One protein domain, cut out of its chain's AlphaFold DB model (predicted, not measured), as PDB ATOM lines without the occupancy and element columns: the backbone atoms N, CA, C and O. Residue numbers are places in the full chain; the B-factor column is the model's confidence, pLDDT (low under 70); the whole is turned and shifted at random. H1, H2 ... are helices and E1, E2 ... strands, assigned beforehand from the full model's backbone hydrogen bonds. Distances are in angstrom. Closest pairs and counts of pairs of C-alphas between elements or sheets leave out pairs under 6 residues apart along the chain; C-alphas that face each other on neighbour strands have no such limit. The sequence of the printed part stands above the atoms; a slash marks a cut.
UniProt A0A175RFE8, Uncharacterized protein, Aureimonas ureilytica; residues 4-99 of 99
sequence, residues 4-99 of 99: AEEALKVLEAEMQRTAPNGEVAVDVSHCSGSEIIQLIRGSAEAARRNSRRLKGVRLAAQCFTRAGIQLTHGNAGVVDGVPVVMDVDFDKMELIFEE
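AT A GLANCE: This is residues 4 to 99 of the 99 residues of an uncharacterized protein of Aureimonas ureilytica (UniProt A0A175RFE8). One strongly twisted sheet of six strands has three helices over one face and its other face bare, making two layers. The long H2 runs over the middle of the sheet, H1 covers edge strand E1, and the short H3 stands up from E5. The printed part has 96 residues, with three named helices and six named strands in the order H1 E1 H2 E2 H3 E3 E4 E5 E6; the class is mixed, helices and strands. The sheet runs E1, E6, E2, E5, E4, E3 and is mixed, with E2 and E5 parallel and the other neighbours antiparallel. The whole is compact, with a radius of gyration of the C-alphas of 12.2 A, and rounded, spanning 30 by 26 by 23 A.

IN THESE COORDINATES: H1, residues 4 to 17, begins at C-alpha 4 (13.987, -81.203, 7.040) and is 19.8 A long. E1 is residues 23 to 26, 10.0 A. H2, residues 33 to 49, is 24.6 A long and begins at C-alpha 33 (16.911, -89.140, 14.168). E2, residues 54 to 60, 17.8 A, is followed directly by H3, residues 61 to 66, 8.5 A. E3 is residues 71 to 73, 5.7 A; E4 is residues 76 to 79, 10.3 A; E5 is residues 82 to 87, 15.6 A. E6, residues 93 to 97, 13.1 A, ends at C-alpha 97 (-0.569, -92.494, 0.687).

HOW THE PARTS SIT: E1 and E6 are antiparallel, with N 26 and O 93 2.8 A apart, within hydrogen-bond range. E6 and E2 are antiparallel, with N 58 and O 94 at 2.9 A. E2 and E5 are parallel, with N 85 and O 57 at 2.8 A. E3, E4 and E5 form a meander, each strand the antiparallel neighbour of the one before, in two hairpins; N 84 and O 77 are 2.9 A apart, N 72 and O 76 2.8 A. E1, H2, E2, with E6 between its two strands in the sheet, and E2, H3, E3, with E5 and E4 between its two strands, are split strand-helix-strand units, each two strands of one sheet that are not neighbours with a helix between them along the chain, and both crossovers are right-handed. H2 is 9.1 A over the sheet, along the strands, over E2 and only just over E6, on which 3 of its C-alphas fall. H1 and H2 touch, closest at the C-alphas of Ala 4 and Glu 35, 5.8 A, at a shallow tilt of 34 degrees, only just short of steep, the same way. H2 touches H3 with residues 33 to 36 alone, closest at the C-alphas of Gly 33 and Arg 66, 5.0 A. H1 and H3 are apart. In H1, H2 and H3 every O i to N i+4 pair is within hydrogen-bond range.

THE WHOLE: The C-alphas farthest apart, those of Arg 17 and Gly 74, are 33.4 A apart. The printed part has no cut and no long link. The mean pLDDT of the printed part is 83.2; residues 18 to 22, 88 to 91 and 99 are under 70.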
ATOM      1  N   ALA A   4      15.371 -80.774   6.878       73.38
ATOM      2  CA  ALA A   4      13.987 -81.203   7.040       73.38
ATOM      3  C   ALA A   4      12.980 -80.244   6.376       73.38
ATOM      4  O   ALA A   4      12.001 -80.694   5.789       73.38
ATOM      5  N   GLU A   5      13.220 -78.931   6.415       77.00
ATOM      6  CA  GLU A   5      12.328 -77.947   5.785       77.00
ATOM      7  C   GLU A   5      12.405 -77.982   4.257       77.00
ATOM      8  O   GLU A   5      11.382 -77.864   3.583       77.00
ATOM      9  N   GLU A   6      13.603 -78.145   3.696       79.81
ATOM     10  CA  GLU A   6      13.778 -78.270   2.244       79.81
ATOM     11  C   GLU A   6      13.178 -79.578   1.732       79.81
ATOM     12  O   GLU A   6      12.425 -79.570   0.757       79.81
ATOM     13  N   ALA A   7      13.426 -80.680   2.440       77.69
ATOM     14  CA  ALA A   7      12.846 -81.974   2.126       77.69
ATOM     15  C   ALA A   7      11.310 -81.941   2.197       77.69
ATOM     16  O   ALA A   7      10.673 -82.443   1.278       77.69
ATOM     17  N   LEU A   8      10.705 -81.280   3.195       80.81
ATOM     18  CA  LEU A   8       9.246 -81.100   3.266       80.81
ATOM     19  C   LEU A   8       8.685 -80.312   2.078       80.81
ATOM     20  O   LEU A   8       7.638 -80.677   1.554       80.81
ATOM     21  N   LYS A   9       9.370 -79.263   1.611       82.69
ATOM     22  CA  LYS A   9       8.916 -78.502   0.432       82.69
ATOM     23  C   LYS A   9       8.954 -79.339  -0.842       82.69
ATOM     24  O   LYS A   9       8.019 -79.287  -1.638       82.69
ATOM     25  N   VAL A  10      10.025 -80.112  -1.035       80.19
ATOM     26  CA  VAL A  10      10.132 -81.052  -2.163       80.19
ATOM     27  C   VAL A  10       9.020 -82.092  -2.076       80.19
ATOM     28  O   VAL A  10       8.372 -82.385  -3.073       80.19
ATOM     29  N   LEU A  11       8.745 -82.589  -0.874       79.38
ATOM     30  CA  LEU A  11       7.693 -83.556  -0.611       79.38
ATOM     31  C   LEU A  11       6.300 -83.026  -0.949       79.38
ATOM     32  O   LEU A  11       5.529 -83.714  -1.607       79.38
ATOM     33  N   GLU A  12       5.985 -81.801  -0.529       79.81
ATOM     34  CA  GLU A  12       4.722 -81.136  -0.853       79.81
ATOM     35  C   GLU A  12       4.567 -80.934  -2.365       79.81
ATOM     36  O   GLU A  12       3.492 -81.181  -2.914       79.81
ATOM     37  N   ALA A  13       5.644 -80.549  -3.055       79.62
ATOM     38  CA  ALA A  13       5.639 -80.425  -4.509       79.62
ATOM     39  C   ALA A  13       5.427 -81.786  -5.197       79.62
ATOM     40  O   ALA A  13       4.609 -81.895  -6.110       79.62
ATOM     41  N   GLU A  14       6.103 -82.844  -4.746       76.69
ATOM     42  CA  GLU A  14       5.929 -84.195  -5.290       76.69
ATOM     43  C   GLU A  14       4.539 -84.769  -4.980       76.69
ATOM     44  O   GLU A  14       3.923 -85.385  -5.850       76.69
ATOM     45  N   MET A  15       3.964 -84.493  -3.805       74.56
ATOM     46  CA  MET A  15       2.575 -84.846  -3.480       74.56
ATOM     47  C   MET A  15       1.561 -84.206  -4.434       74.56
ATOM     48  O   MET A  15       0.522 -84.809  -4.693       74.56
ATOM     49  N   GLN A  16       1.830 -82.995  -4.929       73.31
ATOM     50  CA  GLN A  16       0.969 -82.318  -5.904       73.31
ATOM     51  C   GLN A  16       1.148 -82.864  -7.326       73.31
ATOM     52  O   GLN A  16       0.219 -82.807  -8.129       73.31
ATOM     53  N   ARG A  17       2.341 -83.379  -7.650       71.06
ATOM     54  CA  ARG A  17       2.673 -83.922  -8.978       71.06
ATOM     55  C   ARG A  17       2.299 -85.393  -9.140       71.06
ATOM     56  O   ARG A  17       2.006 -85.820 -10.254       71.06
ATOM     57  N   THR A  18       2.324 -86.159  -8.055       63.06
ATOM     58  CA  THR A  18       2.048 -87.598  -8.071       63.06
ATOM     59  C   THR A  18       0.543 -87.849  -7.969       63.06
ATOM     60  O   THR A  18      -0.138 -87.223  -7.157       63.06
ATOM     61  N   ALA A  19       0.025 -88.781  -8.777       53.81
ATOM     62  CA  ALA A  19      -1.359 -89.262  -8.722       53.81
ATOM     63  C   ALA A  19      -1.775 -89.662  -7.281       53.81
ATOM     64  O   ALA A  19      -0.901 -89.987  -6.468       53.81
ATOM     65  N   PRO A  20      -3.085 -89.660  -6.946       55.03
ATOM     66  CA  PRO A  20      -3.584 -89.891  -5.581       55.03
ATOM     67  C   PRO A  20      -3.005 -91.139  -4.886       55.03
ATOM     68  O   PRO A  20      -2.778 -91.096  -3.679       55.03
ATOM     69  N   ASN A  21      -2.591 -92.153  -5.654       58.03
ATOM     70  CA  ASN A  21      -2.168 -93.472  -5.168       58.03
ATOM     71  C   ASN A  21      -0.633 -93.662  -5.186       58.03
ATOM     72  O   ASN A  21      -0.136 -94.772  -5.356       58.03
ATOM     73  N   GLY A  22       0.133 -92.572  -5.111       65.69
ATOM     74  CA  GLY A  22       1.590 -92.606  -5.269       65.69
ATOM     75  C   GLY A  22       2.383 -92.908  -3.999       65.69
ATOM     76  O   GLY A  22       1.995 -92.509  -2.904       65.69
ATOM     77  N   GLU A  23       3.545 -93.531  -4.172       78.88
ATOM     78  CA  GLU A  23       4.628 -93.559  -3.186       78.88
ATOM     79  C   GLU A  23       5.563 -92.368  -3.438       78.88
ATOM     80  O   GLU A  23       5.877 -92.054  -4.588       78.88
ATOM     81  N   VAL A  24       6.012 -91.690  -2.378       82.12
ATOM     82  CA  VAL A  24       7.010 -90.610  -2.483       82.12
ATOM     83  C   VAL A  24       8.276 -91.035  -1.757       82.12
ATOM     84  O   VAL A  24       8.260 -91.232  -0.542       82.12
ATOM     85  N   ALA A  25       9.380 -91.156  -2.496       83.31
ATOM     86  CA  ALA A  25      10.680 -91.516  -1.945       83.31
ATOM     87  C   ALA A  25      11.507 -90.269  -1.595       83.31
ATOM     88  O   ALA A  25      11.662 -89.355  -2.405       83.31
ATOM     89  N   VAL A  26      12.094 -90.269  -0.402       82.38
ATOM     90  CA  VAL A  26      12.926 -89.195   0.146       82.38
ATOM     91  C   VAL A  26      14.246 -89.792   0.609       82.38
ATOM     92  O   VAL A  26      14.267 -90.779   1.347       82.38
ATOM     93  N   ASP A  27      15.360 -89.194   0.199       84.12
ATOM     94  CA  ASP A  27      16.661 -89.550   0.758       84.12
ATOM     95  C   ASP A  27      16.813 -88.914   2.145       84.12
ATOM     96  O   ASP A  27      16.776 -87.695   2.291       84.12
ATOM     97  N   VAL A  28      16.962 -89.755   3.167       84.56
ATOM     98  CA  VAL A  28      17.150 -89.342   4.566       84.56
ATOM     99  C   VAL A  28      18.474 -89.851   5.135       84.56
ATOM    100  O   VAL A  28      18.672 -89.859   6.352       84.56
ATOM    101  N   SER A  29      19.405 -90.279   4.278       82.50
ATOM    102  CA  SER A  29      20.684 -90.876   4.685       82.50
ATOM    103  C   SER A  29      21.477 -89.954   5.615       82.50
ATOM    104  O   SER A  29      22.055 -90.407   6.606       82.50
ATOM    105  N   HIS A  30      21.409 -88.644   5.371       84.25
ATOM    106  CA  HIS A  30      22.117 -87.616   6.137       84.25
ATOM    107  C   HIS A  30      21.304 -86.980   7.278       84.25
ATOM    108  O   HIS A  30      21.848 -86.153   8.006       84.25
ATOM    109  N   CYS A  31      20.038 -87.359   7.474       85.81
ATOM    110  CA  CYS A  31      19.212 -86.810   8.551       85.81
ATOM    111  C   CYS A  31      19.610 -87.356   9.923       85.81
ATOM    112  O   CYS A  31      19.872 -88.545  10.092       85.81
ATOM    113  N   SER A  32      19.537 -86.521  10.949       90.56
ATOM    114  CA  SER A  32      19.465 -86.970  12.337       90.56
ATOM    115  C   SER A  32      18.157 -87.719  12.616       90.56
ATOM    116  O   SER A  32      17.170 -87.619  11.885       90.56
ATOM    117  N   GLY A  33      18.124 -88.453  13.730       89.88
ATOM    118  CA  GLY A  33      16.911 -89.140  14.168       89.88
ATOM    119  C   GLY A  33      15.726 -88.197  14.390       89.88
ATOM    120  O   GLY A  33      14.615 -88.480  13.951       89.88
ATOM    121  N   SER A  34      15.968 -87.038  15.006       91.44
ATOM    122  CA  SER A  34      14.943 -86.011  15.222       91.44
ATOM    123  C   SER A  34      14.416 -85.416  13.918       91.44
ATOM    124  O   SER A  34      13.216 -85.174  13.818       91.44
ATOM    125  N   GLU A  35      15.277 -85.219  12.916       90.94
ATOM    126  CA  GLU A  35      14.857 -84.730  11.595       90.94
ATOM    127  C   GLU A  35      13.980 -85.757  10.877       90.94
ATOM    128  O   GLU A  35      12.975 -85.381  10.287       90.94
ATOM    129  N   ILE A  36      14.282 -87.056  10.991       91.00
ATOM    130  CA  ILE A  36      13.426 -88.120  10.442       91.00
ATOM    131  C   ILE A  36      12.033 -88.077  11.086       91.00
ATOM    132  O   ILE A  36      11.022 -88.115  10.387       91.00
ATOM    133  N   ILE A  37      11.954 -87.942  12.414       92.56
ATOM    134  CA  ILE A  37      10.667 -87.825  13.117       92.56
ATOM    135  C   ILE A  37       9.904 -86.568  12.678       92.56
ATOM    136  O   ILE A  37       8.695 -86.631  12.451       92.56
ATOM    137  N   GLN A  38      10.593 -85.432  12.539       91.69
ATOM    138  CA  GLN A  38       9.996 -84.190  12.042       91.69
ATOM    139  C   GLN A  38       9.480 -84.336  10.610       91.69
ATOM    140  O   GLN A  38       8.373 -83.889  10.326       91.69
ATOM    141  N   LEU A  39      10.232 -85.004   9.735       89.94
ATOM    142  CA  LEU A  39       9.825 -85.292   8.363       89.94
ATOM    143  C   LEU A  39       8.557 -86.143   8.318       89.94
ATOM    144  O   LEU A  39       7.628 -85.796   7.593       89.94
ATOM    145  N   ILE A  40       8.474 -87.211   9.115       91.62
ATOM    146  CA  ILE A  40       7.285 -88.076   9.175       91.62
ATOM    147  C   ILE A  40       6.058 -87.276   9.634       91.62
ATOM    148  O   ILE A  40       5.009 -87.326   8.988       91.62
ATOM    149  N   ARG A  41       6.193 -86.487  10.710       91.69
ATOM    150  CA  ARG A  41       5.104 -85.642  11.232       91.69
ATOM    151  C   ARG A  41       4.676 -84.576  10.229       91.69
ATOM    152  O   ARG A  41       3.498 -84.482   9.900       91.69
ATOM    153  N   GLY A  42       5.636 -83.826   9.690       89.88
ATOM    154  CA  GLY A  42       5.377 -82.780   8.704       89.88
ATOM    155  C   GLY A  42       4.727 -83.333   7.436       89.88
ATOM    156  O   GLY A  42       3.822 -82.708   6.891       89.88
ATOM    157  N   SER A  43       5.102 -84.542   7.017       87.62
ATOM    158  CA  SER A  43       4.486 -85.226   5.877       87.62
ATOM    159  C   SER A  43       3.046 -85.650   6.159       87.62
ATOM    160  O   SER A  43       2.181 -85.502   5.297       87.62
ATOM    161  N   ALA A  44       2.758 -86.149   7.365       88.19
ATOM    162  CA  ALA A  44       1.398 -86.487   7.776       88.19
ATOM    163  C   ALA A  44       0.497 -85.242   7.830       88.19
ATOM    164  O   ALA A  44      -0.646 -85.280   7.371       88.19
ATOM    165  N   GLU A  45       1.013 -84.124   8.343       89.12
ATOM    166  CA  GLU A  45       0.311 -82.841   8.339       89.12
ATOM    167  C   GLU A  45       0.092 -82.305   6.919       89.12
ATOM    168  O   GLU A  45      -1.019 -81.891   6.585       89.12
ATOM    169  N   ALA A  46       1.122 -82.341   6.070       85.06
ATOM    170  CA  ALA A  46       1.040 -81.923   4.675       85.06
ATOM    171  C   ALA A  46       0.011 -82.749   3.892       85.06
ATOM    172  O   ALA A  46      -0.809 -82.180   3.169       85.06
ATOM    173  N   ALA A  47      -0.017 -84.071   4.090       83.56
ATOM    174  CA  ALA A  47      -1.018 -84.946   3.490       83.56
ATOM    175  C   ALA A  47      -2.436 -84.515   3.888       83.56
ATOM    176  O   ALA A  47      -3.267 -84.265   3.013       83.56
ATOM    177  N   ARG A  48      -2.680 -84.320   5.195       84.44
ATOM    178  CA  ARG A  48      -3.982 -83.877   5.721       84.44
ATOM    179  C   ARG A  48      -4.425 -82.546   5.108       84.44
ATOM    180  O   ARG A  48      -5.588 -82.415   4.735       84.44
ATOM    181  N   ARG A  49      -3.512 -81.577   4.954       84.75
ATOM    182  CA  ARG A  49      -3.805 -80.278   4.310       84.75
ATOM    183  C   ARG A  49      -4.224 -80.422   2.845       84.75
ATOM    184  O   ARG A  49      -5.046 -79.644   2.376       84.75
ATOM    185  N   ASN A  50      -3.692 -81.418   2.141       78.44
ATOM    186  CA  ASN A  50      -3.992 -81.686   0.734       78.44
ATOM    187  C   ASN A  50      -5.145 -82.691   0.543       78.44
ATOM    188  O   ASN A  50      -5.294 -83.243  -0.542       78.44
ATOM    189  N   SER A  51      -5.968 -82.938   1.573       80.56
ATOM    190  CA  SER A  51      -7.050 -83.946   1.550       80.56
ATOM    191  C   SER A  51      -6.572 -85.360   1.199       80.56
ATOM    192  O   SER A  51      -7.332 -86.170   0.676       80.56
ATOM    193  N   ARG A  52      -5.307 -85.665   1.498       78.69
ATOM    194  CA  ARG A  52      -4.706 -86.993   1.359       78.69
ATOM    195  C   ARG A  52      -4.469 -87.585   2.741       78.69
ATOM    196  O   ARG A  52      -4.353 -86.871   3.740       78.69
ATOM    197  N   ARG A  53      -4.342 -88.905   2.811       81.75
ATOM    198  CA  ARG A  53      -3.994 -89.596   4.051       81.75
ATOM    199  C   ARG A  53      -2.699 -90.363   3.873       81.75
ATOM    200  O   ARG A  53      -2.560 -91.146   2.945       81.75
ATOM    201  N   LEU A  54      -1.740 -90.117   4.764       86.19
ATOM    202  CA  LEU A  54      -0.525 -90.919   4.851       86.19
ATOM    203  C   LEU A  54      -0.889 -92.257   5.510       86.19
ATOM    204  O   LEU A  54      -1.244 -92.288   6.689       86.19
ATOM    205  N   LYS A  55      -0.833 -93.341   4.737       88.19
ATOM    206  CA  LYS A  55      -1.111 -94.715   5.175       88.19
ATOM    207  C   LYS A  55       0.016 -95.260   6.051       88.19
ATOM    208  O   LYS A  55      -0.240 -95.996   7.001       88.19
ATOM    209  N   GLY A  56       1.257 -94.898   5.734       90.62
ATOM    210  CA  GLY A  56       2.431 -95.304   6.496       90.62
ATOM    211  C   GLY A  56       3.738 -94.860   5.854       90.62
ATOM    212  O   GLY A  56       3.749 -94.220   4.801       90.62
ATOM    213  N   VAL A  57       4.839 -95.206   6.511       91.12
ATOM    214  CA  VAL A  57       6.202 -94.902   6.071       91.12
ATOM    215  C   VAL A  57       7.021 -96.182   6.053       91.12
ATOM    216  O   VAL A  57       6.999 -96.926   7.031       91.12
ATOM    217  N   ARG A  58       7.773 -96.430   4.982       91.38
ATOM    218  CA  ARG A  58       8.855 -97.425   4.989       91.38
ATOM    219  C   ARG A  58      10.174 -96.712   5.198       91.38
ATOM    220  O   ARG A  58      10.421 -95.662   4.606       91.38
ATOM    221  N   LEU A  59      11.004 -97.261   6.070       90.19
ATOM    222  CA  LEU A  59      12.242 -96.623   6.483       90.19
ATOM    223  C   LEU A  59      13.365 -97.650   6.581       90.19
ATOM    224  O   LEU A  59      13.193 -98.692   7.211       90.19
ATOM    225  N   ALA A  60      14.528 -97.311   6.024       88.62
ATOM    226  CA  ALA A  60      15.752 -98.091   6.174       88.62
ATOM    227  C   ALA A  60      16.026 -98.468   7.643       88.62
ATOM    228  O   ALA A  60      15.921 -97.613   8.529       88.62
ATOM    229  N   ALA A  61      16.462 -99.702   7.913       88.19
ATOM    230  CA  ALA A  61      16.747-100.193   9.271       88.19
ATOM    231  C   ALA A  61      17.685 -99.291  10.090       88.19
ATOM    232  O   ALA A  61      17.442 -99.013  11.272       88.19
ATOM    233  N   GLN A  62      18.720 -98.761   9.440       88.12
ATOM    234  CA  GLN A  62      19.644 -97.801  10.043       88.12
ATOM    235  C   GLN A  62      18.949 -96.491  10.445       88.12
ATOM    236  O   GLN A  62      19.167 -95.975  11.541       88.12
ATOM    237  N   CYS A  63      18.062 -95.977   9.593       89.62
ATOM    238  CA  CYS A  63      17.320 -94.742   9.825       89.62
ATOM    239  C   CYS A  63      16.257 -94.929  10.911       89.62
ATOM    240  O   CYS A  63      16.088 -94.047  11.748       89.62
ATOM    241  N   PHE A  64      15.596 -96.088  10.936       90.44
ATOM    242  CA  PHE A  64      14.628 -96.465  11.962       90.44
ATOM    243  C   PHE A  64      15.269 -96.494  13.352       90.44
ATOM    244  O   PHE A  64      14.791 -95.840  14.282       90.44
ATOM    245  N   THR A  65      16.410 -97.179  13.463       89.56
ATOM    246  CA  THR A  65      17.185 -97.262  14.708       89.56
ATOM    247  C   THR A  65      17.693 -95.884  15.135       89.56
ATOM    248  O   THR A  65      17.530 -95.492  16.287       89.56
ATOM    249  N   ARG A  66      18.251 -95.103  14.197       91.50
ATOM    250  CA  ARG A  66      18.744 -93.738  14.450       91.50
ATOM    251  C   ARG A  66      17.640 -92.780  14.900       91.50
ATOM    252  O   ARG A  66      17.899 -91.914  15.729       91.50
ATOM    253  N   ALA A  67      16.425 -92.928  14.373       89.50
ATOM    254  CA  ALA A  67      15.250 -92.163  14.786       89.50
ATOM    255  C   ALA A  67      14.721 -92.554  16.176       89.50
ATOM    256  O   ALA A  67      13.866 -91.852  16.713       89.50
ATOM    257  N   GLY A  68      15.231 -93.638  16.774       91.00
ATOM    258  CA  GLY A  68      14.804 -94.108  18.090       91.00
ATOM    259  C   GLY A  68      13.356 -94.599  18.106       91.00
ATOM    260  O   GLY A  68      12.700 -94.535  19.145       91.00
ATOM    261  N   ILE A  69      12.836 -95.047  16.959       91.25
ATOM    262  CA  ILE A  69      11.457 -95.526  16.853       91.25
ATOM    263  C   ILE A  69      11.362 -96.865  17.587       91.25
ATOM    264  O   ILE A  69      12.095 -97.809  17.293       91.25
ATOM    265  N   GLN A  70      10.461 -96.947  18.565       89.88
ATOM    266  CA  GLN A  70      10.222 -98.188  19.291       89.88
ATOM    267  C   GLN A  70       9.411 -99.160  18.436       89.88
ATOM    268  O   GLN A  70       8.406 -98.783  17.828       89.88
ATOM    269  N   LEU A  71       9.837-100.423  18.431       88.50
ATOM    270  CA  LEU A  71       9.090-101.500  17.797       88.50
ATOM    271  C   LEU A  71       7.806-101.767  18.584       88.50
ATOM    272  O   LEU A  71       7.841-102.007  19.790       88.50
ATOM    273  N   THR A  72       6.675-101.739  17.891       85.88
ATOM    274  CA  THR A  72       5.357-102.076  18.439       85.88
ATOM    275  C   THR A  72       4.925-103.479  18.025       85.88
ATOM    276  O   THR A  72       4.295-104.182  18.813       85.88
ATOM    277  N   HIS A  73       5.285-103.920  16.815       81.12
ATOM    278  CA  HIS A  73       5.027-105.272  16.325       81.12
ATOM    279  C   HIS A  73       6.028-105.661  15.229       81.12
ATOM    280  O   HIS A  73       6.122-104.978  14.212       81.12
ATOM    281  N   GLY A  74       6.751-106.771  15.407       86.75
ATOM    282  CA  GLY A  74       7.718-107.254  14.415       86.75
ATOM    283  C   GLY A  74       8.777-106.200  14.077       86.75
ATOM    284  O   GLY A  74       9.516-105.764  14.956       86.75
ATOM    285  N   ASN A  75       8.828-105.789  12.808       88.19
ATOM    286  CA  ASN A  75       9.704-104.744  12.272       88.19
ATOM    287  C   ASN A  75       9.005-103.374  12.137       88.19
ATOM    288  O   ASN A  75       9.474-102.531  11.385       88.19
ATOM    289  N   ALA A  76       7.883-103.134  12.813       89.75
ATOM    290  CA  ALA A  76       7.142-101.879  12.717       89.75
ATOM    291  C   ALA A  76       7.099-101.124  14.049       89.75
ATOM    292  O   ALA A  76       7.118-101.722  15.125       89.75
ATOM    293  N   GLY A  77       7.000 -99.801  13.957       92.75
ATOM    294  CA  GLY A  77       6.745 -98.872  15.051       92.75
ATOM    295  C   GLY A  77       5.692 -97.835  14.660       92.75
ATOM    296  O   GLY A  77       5.093 -97.903  13.586       92.75
ATOM    297  N   VAL A  78       5.448 -96.863  15.540       91.81
ATOM    298  CA  VAL A  78       4.475 -95.788  15.294       91.81
ATOM    299  C   VAL A  78       5.081 -94.441  15.659       91.81
ATOM    300  O   VAL A  78       5.647 -94.278  16.738       91.81
ATOM    301  N   VAL A  79       4.911 -93.460  14.776       90.56
ATOM    302  CA  VAL A  79       5.286 -92.063  15.013       90.56
ATOM    303  C   VAL A  79       4.040 -91.207  14.856       90.56
ATOM    304  O   VAL A  79       3.535 -91.049  13.754       90.56
ATOM    305  N   ASP A  80       3.530 -90.665  15.964       86.31
ATOM    306  CA  ASP A  80       2.364 -89.763  15.969       86.31
ATOM    307  C   ASP A  80       1.129 -90.330  15.228       86.31
ATOM    308  O   ASP A  80       0.473 -89.676  14.419       86.31
ATOM    309  N   GLY A  81       0.849 -91.616  15.459       86.25
ATOM    310  CA  GLY A  81      -0.247 -92.342  14.809       86.25
ATOM    311  C   GLY A  81       0.040 -92.800  13.375       86.25
ATOM    312  O   GLY A  81      -0.798 -93.490  12.797       86.25
ATOM    313  N   VAL A  82       1.207 -92.475  12.810       89.56
ATOM    314  CA  VAL A  82       1.659 -92.972  11.503       89.56
ATOM    315  C   VAL A  82       2.398 -94.299  11.689       89.56
ATOM    316  O   VAL A  82       3.405 -94.331  12.406       89.56
ATOM    317  N   PRO A  83       1.945 -95.395  11.056       92.06
ATOM    318  CA  PRO A  83       2.697 -96.643  11.028       92.06
ATOM    319  C   PRO A  83       4.026 -96.452  10.292       92.06
ATOM    320  O   PRO A  83       4.047 -95.957   9.165       92.06
ATOM    321  N   VAL A  84       5.129 -96.868  10.912       91.81
ATOM    322  CA  VAL A  84       6.462 -96.862  10.299       91.81
ATOM    323  C   VAL A  84       6.977 -98.289  10.257       91.81
ATOM    324  O   VAL A  84       7.141 -98.916  11.300       91.81
ATOM    325  N   VAL A  85       7.238 -98.807   9.065       91.81
ATOM    326  CA  VAL A  85       7.781-100.147   8.852       91.81
ATOM    327  C   VAL A  85       9.270-100.034   8.560       91.81
ATOM    328  O   VAL A  85       9.695 -99.265   7.699       91.81
ATOM    329  N   MET A  86      10.059-100.803   9.293       88.88
ATOM    330  CA  MET A  86      11.485-100.954   9.070       88.88
ATOM    331  C   MET A  86      11.726-101.905   7.899       88.88
ATOM    332  O   MET A  86      11.307-103.062   7.942       88.88
ATOM    333  N   ASP A  87      12.441-101.433   6.887       86.06
ATOM    334  CA  ASP A  87      12.838-102.218   5.722       86.06
ATOM    335  C   ASP A  87      14.368-102.316   5.641       86.06
ATOM    336  O   ASP A  87      15.079-101.340   5.893       86.06
ATOM    337  N   VAL A  88      14.878-103.517   5.372       66.69
ATOM    338  CA  VAL A  88      16.313-103.836   5.428       66.69
ATOM    339  C   VAL A  88      16.960-103.744   4.043       66.69
ATOM    340  O   VAL A  88      18.152-103.470   3.960       66.69
ATOM    341  N   ASP A  89      16.174-103.878   2.972       66.50
ATOM    342  CA  ASP A  89      16.647-103.830   1.578       66.50
ATOM    343  C   ASP A  89      16.551-102.416   0.974       66.50
ATOM    344  O   ASP A  89      16.580-102.231  -0.244       66.50
ATOM    345  N   PHE A  90      16.382-101.403   1.827       62.84
ATOM    346  CA  PHE A  90      15.970-100.071   1.417       62.84
ATOM    347  C   PHE A  90      16.867 -98.984   2.010       62.84
ATOM    348  O   PHE A  90      17.057 -98.928   3.221       62.84
ATOM    349  N   ASP A  91      17.371 -98.081   1.163       66.38
ATOM    350  CA  ASP A  91      18.265 -96.982   1.571       66.38
ATOM    351  C   ASP A  91      17.538 -95.643   1.788       66.38
ATOM    352  O   ASP A  91      18.150 -94.651   2.186       66.38
ATOM    353  N   LYS A  92      16.230 -95.577   1.519       76.94
ATOM    354  CA  LYS A  92      15.459 -94.324   1.524       76.94
ATOM    355  C   LYS A  92      14.332 -94.345   2.560       76.94
ATOM    356  O   LYS A  92      14.142 -95.308   3.303       76.94
ATOM    357  N   MET A  93      13.596 -93.243   2.640       84.50
ATOM    358  CA  MET A  93      12.293 -93.175   3.293       84.50
ATOM    359  C   MET A  93      11.214 -93.114   2.214       84.50
ATOM    360  O   MET A  93      11.253 -92.231   1.365       84.50
ATOM    361  N   GLU A  94      10.246 -94.018   2.255       87.06
ATOM    362  CA  GLU A  94       9.073 -94.001   1.379       87.06
ATOM    363  C   GLU A  94       7.841 -93.594   2.171       87.06
ATOM    364  O   GLU A  94       7.533 -94.180   3.208       87.06
ATOM    365  N   LEU A  95       7.119 -92.604   1.665       85.69
ATOM    366  CA  LEU A  95       5.805 -92.234   2.155       85.69
ATOM    367  C   LEU A  95       4.733 -92.890   1.297       85.69
ATOM    368  O   LEU A  95       4.711 -92.699   0.082       85.69
ATOM    369  N   ILE A  96       3.827 -93.620   1.941       86.06
ATOM    370  CA  ILE A  96       2.744 -94.346   1.282       86.06
ATOM    371  C   ILE A  96       1.436 -93.619   1.582       86.06
ATOM    372  O   ILE A  96       1.059 -93.486   2.749       86.06
ATOM    373  N   PHE A  97       0.727 -93.167   0.550       81.88
ATOM    374  CA  PHE A  97      -0.569 -92.494   0.687       81.88
ATOM    375  C   PHE A  97      -1.738 -93.459   0.427       81.88
ATOM    376  O   PHE A  97      -1.579 -94.461  -0.267       81.88
ATOM    377  N   GLU A  98      -2.892 -93.204   1.048       75.88
ATOM    378  CA  GLU A  98      -4.147 -93.912   0.751       75.88
ATOM    379  C   GLU A  98      -4.677 -93.510  -0.636       75.88
ATOM    380  O   GLU A  98      -4.475 -92.366  -1.055       75.88
ATOM    381  N   GLU A  99      -5.325 -94.464  -1.318       62.56
ATOM    382  CA  GLU A  99      -6.034 -94.267  -2.596       62.56
ATOM    383  C   GLU A  99      -7.312 -93.429  -2.441       62.56
ATOM    384  O   GLU A  99      -7.997 -93.584  -1.400       62.56
TER     385      GLU A  99